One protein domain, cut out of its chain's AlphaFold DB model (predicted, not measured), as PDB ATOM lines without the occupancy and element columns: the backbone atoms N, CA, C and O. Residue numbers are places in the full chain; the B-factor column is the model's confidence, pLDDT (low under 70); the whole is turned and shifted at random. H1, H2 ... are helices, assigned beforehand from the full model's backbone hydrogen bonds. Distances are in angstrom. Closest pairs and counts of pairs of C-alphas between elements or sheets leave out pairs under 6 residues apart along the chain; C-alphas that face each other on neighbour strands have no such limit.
ATOM      1  N   PRO A  31      31.763 -22.665  39.874       86.00
ATOM      2  CA  PRO A  31      31.497 -24.067  39.541       86.00
ATOM      3  C   PRO A  31      30.709 -24.220  38.235       86.00
ATOM      4  O   PRO A  31      30.997 -25.113  37.445       86.00
ATOM      5  N   LEU A  32      29.757 -23.321  37.965       88.19
ATOM      6  CA  LEU A  32      28.995 -23.325  36.712       88.19
ATOM      7  C   LEU A  32      29.873 -22.941  35.518       88.19
ATOM      8  O   LEU A  32      29.804 -23.590  34.479       88.19
ATOM      9  N   GLY A  33      30.715 -21.916  35.662       85.44
ATOM     10  CA  GLY A  33      31.660 -21.508  34.623       85.44
ATOM     11  C   GLY A  33      32.644 -22.622  34.276       85.44
ATOM     12  O   GLY A  33      32.879 -22.887  33.104       85.44
ATOM     13  N   LEU A  34      33.139 -23.329  35.291       88.12
ATOM     14  CA  LEU A  34      34.031 -24.473  35.140       88.12
ATOM     15  C   LEU A  34      33.383 -25.589  34.309       88.12
ATOM     16  O   LEU A  34      33.980 -26.055  33.341       88.12
ATOM     17  N   VAL A  35      32.140 -25.963  34.628       89.38
ATOM     18  CA  VAL A  35      31.389 -26.977  33.870       89.38
ATOM     19  C   VAL A  35      31.106 -26.507  32.444       89.38
ATOM     20  O   VAL A  35      31.357 -27.249  31.502       89.38
ATOM     21  N   MET A  36      30.630 -25.275  32.257       88.69
ATOM     22  CA  MET A  36      30.278 -24.756  30.930       88.69
ATOM     23  C   MET A  36      31.489 -24.644  30.002       88.69
ATOM     24  O   MET A  36      31.384 -24.977  28.824       88.69
ATOM     25  N   ILE A  37      32.644 -24.211  30.520       86.62
ATOM     26  CA  ILE A  37      33.896 -24.157  29.753       86.62
ATOM     27  C   ILE A  37      34.324 -25.566  29.349       86.62
ATOM     28  O   ILE A  37      34.682 -25.784  28.194       86.62
ATOM     29  N   PHE A  38      34.242 -26.529  30.270       84.62
ATOM     30  CA  PHE A  38      34.587 -27.919  29.987       84.62
ATOM     31  C   PHE A  38      33.657 -28.532  28.933       84.62
ATOM     32  O   PHE A  38      34.131 -29.126  27.972       84.62
ATOM     33  N   VAL A  39      32.342 -28.323  29.054       88.69
ATOM     34  CA  VAL A  39      31.346 -28.771  28.066       88.69
ATOM     35  C   VAL A  39      31.599 -28.127  26.704       88.69
ATOM     36  O   VAL A  39      31.565 -28.820  25.694       88.69
ATOM     37  N   GLY A  40      31.896 -26.825  26.667       86.75
ATOM     38  CA  GLY A  40      32.244 -26.129  25.429       86.75
ATOM     39  C   GLY A  40      33.492 -26.718  24.770       86.75
ATOM     40  O   GLY A  40      33.457 -27.055  23.592       86.75
ATOM     41  N   LEU A  41      34.569 -26.910  25.534       84.12
ATOM     42  CA  LEU A  41      35.796 -27.549  25.048       84.12
ATOM     43  C   LEU A  41      35.515 -28.944  24.477       84.12
ATOM     44  O   LEU A  41      35.883 -29.214  23.341       84.12
ATOM     45  N   PHE A  42      34.811 -29.802  25.213       85.06
ATOM     46  CA  PHE A  42      34.492 -31.153  24.742       85.06
ATOM     47  C   PHE A  42      33.584 -31.166  23.512       85.06
ATOM     48  O   PHE A  42      33.718 -32.047  22.674       85.06
ATOM     49  N   TYR A  43      32.670 -30.204  23.392       89.25
ATOM     50  CA  TYR A  43      31.772 -30.119  22.244       89.25
ATOM     51  C   TYR A  43      32.484 -29.660  20.964       89.25
ATOM     52  O   TYR A  43      32.153 -30.125  19.876       89.25
ATOM     53  N   PHE A  44      33.437 -28.729  21.074       88.38
ATOM     54  CA  PHE A  44      34.107 -28.139  19.910       88.38
ATOM     55  C   PHE A  44      35.388 -28.863  19.483       88.38
ATOM     56  O   PHE A  44      35.820 -28.687  18.343       88.38
ATOM     57  N   VAL A  45      36.023 -29.636  20.367       87.75
ATOM     58  CA  VAL A  45      37.284 -30.315  20.049       87.75
ATOM     59  C   VAL A  45      36.994 -31.633  19.308       87.75
ATOM     60  O   VAL A  45      36.253 -32.463  19.826       87.75
ATOM     61  N   PRO A  46      37.579 -31.858  18.115       89.62
ATOM     62  CA  PRO A  46      37.414 -33.109  17.373       89.62
ATOM     63  C   PRO A  46      37.963 -34.321  18.135       89.62
ATOM     64  O   PRO A  46      38.989 -34.214  18.806       89.62
ATOM     65  N   ASP A  47      37.359 -35.495  17.934       87.00
ATOM     66  CA  ASP A  47      37.737 -36.738  18.630       87.00
ATOM     67  C   ASP A  47      39.225 -37.096  18.498       87.00
ATOM     68  O   ASP A  47      39.840 -37.542  19.464       87.00
ATOM     69  N   GLY A  48      39.833 -36.855  17.328       87.25
ATOM     70  CA  GLY A  48      41.268 -37.090  17.123       87.25
ATOM     71  C   GLY A  48      42.143 -36.209  18.018       87.25
ATOM     72  O   GLY A  48      43.082 -36.693  18.638       87.25
ATOM     73  N   VAL A  49      41.772 -34.935  18.170       86.75
ATOM     74  CA  VAL A  49      42.493 -33.982  19.025       86.75
ATOM     75  C   VAL A  49      42.274 -34.309  20.504       86.75
ATOM     76  O   VAL A  49      43.209 -34.223  21.295       86.75
ATOM     77  N   LEU A  50      41.062 -34.724  20.890       86.00
ATOM     78  CA  LEU A  50      40.795 -35.215  22.247       86.00
ATOM     79  C   LEU A  50      41.646 -36.448  22.571       86.00
ATOM     80  O   LEU A  50      42.203 -36.526  23.664       86.00
ATOM     81  N   GLY A  51      41.766 -37.387  21.630       87.12
ATOM     82  CA  GLY A  51      42.593 -38.585  21.771       87.12
ATOM     83  C   GLY A  51      44.065 -38.257  22.002       87.12
ATOM     84  O   GLY A  51      44.652 -38.768  22.954       87.12
ATOM     85  N   ASP A  52      44.625 -37.348  21.202       89.12
ATOM     86  CA  ASP A  52      46.015 -36.901  21.341       89.12
ATOM     87  C   ASP A  52      46.254 -36.211  22.693       89.12
ATOM     88  O   ASP A  52      47.199 -36.548  23.404       89.12
ATOM     89  N   ILE A  53      45.345 -35.320  23.115       86.12
ATOM     90  CA  ILE A  53      45.419 -34.655  24.427       86.12
ATOM     91  C   ILE A  53      45.356 -35.677  25.566       86.12
ATOM     92  O   ILE A  53      46.088 -35.551  26.547       86.12
ATOM     93  N   ILE A  54      44.483 -36.684  25.475       87.31
ATOM     94  CA  ILE A  54      44.367 -37.733  26.497       87.31
ATOM     95  C   ILE A  54      45.624 -38.602  26.514       87.31
ATOM     96  O   ILE A  54      46.094 -38.950  27.595       87.31
ATOM     97  N   HIS A  55      46.179 -38.945  25.353       88.94
ATOM     98  CA  HIS A  55      47.410 -39.723  25.256       88.94
ATOM     99  C   HIS A  55      48.582 -38.978  25.904       88.94
ATOM    100  O   HIS A  55      49.233 -39.507  26.805       88.94
ATOM    101  N   GLU A  56      48.787 -37.717  25.528       87.81
ATOM    102  CA  GLU A  56      49.837 -36.868  26.092       87.81
ATOM    103  C   GLU A  56      49.613 -36.610  27.588       87.81
ATOM    104  O   GLU A  56      50.547 -36.645  28.394       87.81
ATOM    105  N   TRP A  57      48.354 -36.465  28.008       86.81
ATOM    106  CA  TRP A  57      48.001 -36.426  29.420       86.81
ATOM    107  C   TRP A  57      48.421 -37.699  30.145       86.81
ATOM    108  O   TRP A  57      48.987 -37.606  31.228       86.81
ATOM    109  N   GLN A  58      48.140 -38.888  29.607       87.69
ATOM    110  CA  GLN A  58      48.507 -40.153  30.251       87.69
ATOM    111  C   GLN A  58      50.022 -40.263  30.435       87.69
ATOM    112  O   GLN A  58      50.453 -40.619  31.535       87.69
ATOM    113  N   GLU A  59      50.788 -39.878  29.414       90.94
ATOM    114  CA  GLU A  59      52.254 -39.897  29.384       90.94
ATOM    115  C   GLU A  59      52.894 -38.866  30.331       90.94
ATOM    116  O   GLU A  59      54.002 -39.064  30.823       90.94
ATOM    117  N   THR A  60      52.171 -37.795  30.667       89.94
ATOM    118  CA  THR A  60      52.662 -36.750  31.571       89.94
ATOM    119  C   THR A  60      52.790 -37.245  33.021       89.94
ATOM    120  O   THR A  60      51.882 -37.866  33.588       89.94
ATOM    121  N   ASP A  61      53.889 -36.874  33.679       90.81
ATOM    122  CA  ASP A  61      54.119 -37.127  35.104       90.81
ATOM    123  C   ASP A  61      53.058 -36.491  36.021       90.81
ATOM    124  O   ASP A  61      52.388 -35.511  35.684       90.81
ATOM    125  N   ALA A  62      52.941 -37.000  37.253       89.38
ATOM    126  CA  ALA A  62      51.989 -36.488  38.246       89.38
ATOM    127  C   ALA A  62      52.159 -34.981  38.531       89.38
ATOM    128  O   ALA A  62      51.172 -34.267  38.711       89.38
ATOM    129  N   SER A  63      53.395 -34.476  38.532       89.38
ATOM    130  CA  SER A  63      53.695 -33.049  38.708       89.38
ATOM    131  C   SER A  63      53.191 -32.203  37.532       89.38
ATOM    132  O   SER A  63      52.589 -31.151  37.754       89.38
ATOM    133  N   GLY A  64      53.377 -32.682  36.299       89.50
ATOM    134  CA  GLY A  64      52.885 -32.031  35.085       89.50
ATOM    135  C   GLY A  64      51.358 -32.014  35.029       89.50
ATOM    136  O   GLY A  64      50.764 -30.964  34.799       89.50
ATOM    137  N   LYS A  65      50.711 -33.131  35.382       88.62
ATOM    138  CA  LYS A  65      49.248 -33.217  35.517       88.62
ATOM    139  C   LYS A  65      48.721 -32.173  36.498       88.62
ATOM    140  O   LYS A  65      47.848 -31.383  36.148       88.62
ATOM    141  N   ILE A  66      49.287 -32.101  37.706       91.12
ATOM    142  CA  ILE A  66      48.889 -31.111  38.723       91.12
ATOM    143  C   ILE A  66      49.081 -29.682  38.207       91.12
ATOM    144  O   ILE A  66      48.217 -28.829  38.429       91.12
ATOM    145  N   TYR A  67      50.186 -29.412  37.511       91.31
ATOM    146  CA  TYR A  67      50.444 -28.104  36.920       91.31
ATOM    147  C   TYR A  67      49.366 -27.715  35.906       91.31
ATOM    148  O   TYR A  67      48.814 -26.618  36.006       91.31
ATOM    149  N   ILE A  68      48.996 -28.620  34.995       88.50
ATOM    150  CA  ILE A  68      47.965 -28.351  33.987       88.50
ATOM    151  C   ILE A  68      46.591 -28.148  34.643       88.50
ATOM    152  O   ILE A  68      45.911 -27.175  34.316       88.50
ATOM    153  N   ILE A  69      46.198 -28.981  35.622       89.81
ATOM    154  CA  ILE A  69      44.939 -28.787  36.377       89.81
ATOM    155  C   ILE A  69      44.921 -27.399  37.020       89.81
ATOM    156  O   ILE A  69      43.928 -26.672  36.941       89.81
ATOM    157  N   ARG A  70      46.029 -27.008  37.654       91.81
ATOM    158  CA  ARG A  70      46.141 -25.721  38.340       91.81
ATOM    159  C   ARG A  70      46.067 -24.551  37.365       91.81
ATOM    160  O   ARG A  70      45.402 -23.561  37.662       91.81
ATOM    161  N   LEU A  71      46.715 -24.671  36.210       90.50
ATOM    162  CA  LEU A  71      46.689 -23.659  35.159       90.50
ATOM    163  C   LEU A  71      45.278 -23.509  34.575       90.50
ATOM    164  O   LEU A  71      44.799 -22.389  34.396       90.50
ATOM    165  N   TRP A  72      44.570 -24.624  34.386       87.56
ATOM    166  CA  TRP A  72      43.183 -24.636  33.926       87.56
ATOM    167  C   TRP A  72      42.213 -24.007  34.937       87.56
ATOM    168  O   TRP A  72      41.386 -23.168  34.572       87.56
ATOM    169  N   LEU A  73      42.358 -24.334  36.226       89.25
ATOM    170  CA  LEU A  73      41.600 -23.706  37.315       89.25
ATOM    171  C   LEU A  73      41.846 -22.195  37.378       89.25
ATOM    172  O   LEU A  73      40.899 -21.419  37.513       89.25
ATOM    173  N   MET A  74      43.106 -21.770  37.260       89.00
ATOM    174  CA  MET A  74      43.478 -20.358  37.304       89.00
ATOM    175  C   MET A  74      42.910 -19.593  36.104       89.00
ATOM    176  O   MET A  74      42.338 -18.519  36.281       89.00
ATOM    177  N   SER A  75      42.987 -20.175  34.905       88.12
ATOM    178  CA  SER A  75      42.388 -19.617  33.688       88.12
ATOM    179  C   SER A  75      40.866 -19.471  33.815       88.12
ATOM    180  O   SER A  75      40.317 -18.388  33.605       88.12
ATOM    181  N   THR A  76      40.187 -20.526  34.273       88.50
ATOM    182  CA  THR A  76      38.735 -20.522  34.517       88.50
ATOM    183  C   THR A  76      38.341 -19.444  35.523       88.50
ATOM    184  O   THR A  76      37.379 -18.708  35.306       88.50
ATOM    185  N   PHE A  77      39.100 -19.305  36.611       86.25
ATOM    186  CA  PHE A  77      38.841 -18.289  37.626       86.25
ATOM    187  C   PHE A  77      38.943 -16.876  37.047       86.25
ATOM    188  O   PHE A  77      38.040 -16.068  37.252       86.25
ATOM    189  N   VAL A  78      39.998 -16.594  36.276       89.44
ATOM    190  CA  VAL A  78      40.180 -15.298  35.606       89.44
ATOM    191  C   VAL A  78      39.036 -15.020  34.632       89.44
ATOM    192  O   VAL A  78      38.518 -13.906  34.615       89.44
ATOM    193  N   TYR A  79      38.590 -16.020  33.868       88.88
ATOM    194  CA  TYR A  79      37.486 -15.867  32.919       88.88
ATOM    195  C   TYR A  79      36.149 -15.543  33.607       88.88
ATOM    196  O   TYR A  79      35.444 -14.608  33.213       88.88
ATOM    197  N   VAL A  80      35.803 -16.280  34.669       88.50
ATOM    198  CA  VAL A  80      34.582 -16.026  35.451       88.50
ATOM    199  C   VAL A  80      34.671 -14.665  36.142       88.50
ATOM    200  O   VAL A  80      33.712 -13.897  36.092       88.50
ATOM    201  N   PHE A  81      35.827 -14.329  36.718       85.12
ATOM    202  CA  PHE A  81      36.055 -13.032  37.350       85.12
ATOM    203  C   PHE A  81      35.905 -11.882  36.349       85.12
ATOM    204  O   PHE A  81      35.194 -10.923  36.630       85.12
ATOM    205  N   ALA A  82      36.504 -11.990  35.161       87.88
ATOM    206  CA  ALA A  82      36.371 -10.998  34.098       87.88
ATOM    207  C   ALA A  82      34.915 -10.852  33.636       87.88
ATOM    208  O   ALA A  82      34.447  -9.735  33.434       87.88
ATOM    209  N   SER A  83      34.172 -11.957  33.538       86.56
ATOM    210  CA  SER A  83      32.750 -11.942  33.178       86.56
ATOM    211  C   SER A  83      31.897 -11.237  34.236       86.56
ATOM    212  O   SER A  83      31.047 -10.412  33.903       86.56
ATOM    213  N   VAL A  84      32.124 -11.524  35.521       85.81
ATOM    214  CA  VAL A  84      31.430 -10.861  36.636       85.81
ATOM    215  C   VAL A  84      31.816  -9.387  36.720       85.81
ATOM    216  O   VAL A  84      30.940  -8.542  36.883       85.81
ATOM    217  N   LEU A  85      33.098  -9.064  36.543       83.88
ATOM    218  CA  LEU A  85      33.595  -7.691  36.511       83.88
ATOM    219  C   LEU A  85      32.985  -6.909  35.346       83.88
ATOM    220  O   LEU A  85      32.523  -5.793  35.545       83.88
ATOM    221  N   LEU A  86      32.916  -7.497  34.151       84.31
ATOM    222  CA  LEU A  86      32.283  -6.882  32.987       84.31
ATOM    223  C   LEU A  86      30.788  -6.653  33.227       84.31
ATOM    224  O   LEU A  86      30.291  -5.561  32.972       84.31
ATOM    225  N   LYS A  87      30.075  -7.644  33.782       83.25
ATOM    226  CA  LYS A  87      28.666  -7.484  34.182       83.25
ATOM    227  C   LYS A  87      28.497  -6.371  35.213       83.25
ATOM    228  O   LYS A  87      27.545  -5.609  35.121       83.25
ATOM    229  N   TYR A  88      29.413  -6.264  36.170       78.56
ATOM    230  CA  TYR A  88      29.407  -5.205  37.171       78.56
ATOM    231  C   TYR A  88      29.659  -3.821  36.550       78.56
ATOM    232  O   TYR A  88      28.945  -2.879  36.877       78.56
ATOM    233  N   LEU A  89      30.609  -3.706  35.616       78.94
ATOM    234  CA  LEU A  89      30.910  -2.467  34.887       78.94
ATOM    235  C   LEU A  89      29.766  -2.031  33.956       78.94
ATOM    236  O   LEU A  89      29.514  -0.837  33.825       78.94
ATOM    237  N   CYS A  90      29.075  -2.984  33.323       70.62
ATOM    238  CA  CYS A  90      27.915  -2.719  32.466       70.62
ATOM    239  C   CYS A  90      26.606  -2.497  33.237       70.62
ATOM    240  O   CYS A  90      25.652  -1.981  32.662       70.62
ATOM    241  N   SER A  91      26.525  -2.903  34.506       67.00
ATOM    242  CA  SER A  91      25.345  -2.667  35.338       67.00
ATOM    243  C   SER A  91      25.271  -1.191  35.762       67.00
ATOM    244  O   SER A  91      26.302  -0.540  35.945       67.00
TER     245      SER A  91
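What this domain is: This is residues 31 to 91 of the 113 residues of an uncharacterized protein of Salmonella typhimurium (strain SL1344) (UniProt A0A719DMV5). Three helices make an open, flat triangle: H3 is the long base, H1 and H2 are the two shorter sides, and the beginning of H1 packs on the middle of H3 to close the frame, whose inside is empty. The two corners along the chain, H1 to H2 and H2 to H3, are tight turns, and H3 runs on past H1 so that residues 84 to 91 stick out as an arm. The printed part has 61 residues with three named helices, in the order H1, H2, H3, and no named strand; the class is all helix. The whole is loose, with a radius of gyration of the C-alphas of 14.5 A, and the C-alphas span 46 by 26 by 14 A.

How they stand to each other: H1, residues 31 to 44, comes first and is joined by a tight link to H2, residues 47 to 59. H1 and H2 are close but not clearly touching, the closest C-alphas being those of Phe 42 and Leu 50, 7.9 A apart. They run opposite ways at a steep tilt of 61 degrees. A second tight link leads from H2 to H3, residues 62 to 90. H2 and H3 are close but not clearly touching, the closest C-alphas being those of Trp 57 and Lys 65, 7.0 A apart. They run opposite ways at a steep tilt of 52 degrees. H1 and H3 touch, with residues 33 to 37 of H1 and residues 73 to 80 of H3 alone; their closest C-alphas, those of Leu 34 and Thr 76, are 6.2 A apart. Their lines are only just about perpendicular, at 71 degrees. In H1, H2 and H3 every O i to N i+4 pair is within hydrogen-bond range.

Where its parts are: H1, residues 31 to 44, begins with C-alpha 31 at (31.497, -24.067, 39.541) and is 20.2 A from first to last C-alpha. H2, residues 47 to 59, begins with C-alpha 47 at (37.737, -36.738, 18.630) and is 18.3 A long in the same measure. H3, residues 62 to 90, is the longest helix, 41.9 A from first to last C-alpha, and ends with C-alpha 90 at (27.915, -2.719, 32.466).

The domain as a whole: The two C-alphas farthest apart are those of Glu 59 and Ser 91, at 46.3 A, while those of Pro 31 and Ser 91, the first and last printed, are 22.7 A apart. Residues 43 to 49, of which 47 to 49 belong to H2, stand free, as do residues 51 to 56 of H2. The printed part has no cut, and neither link is long. The mean pLDDT of the printed part is 86.9, and Ser 91 is the one printed residue under 70.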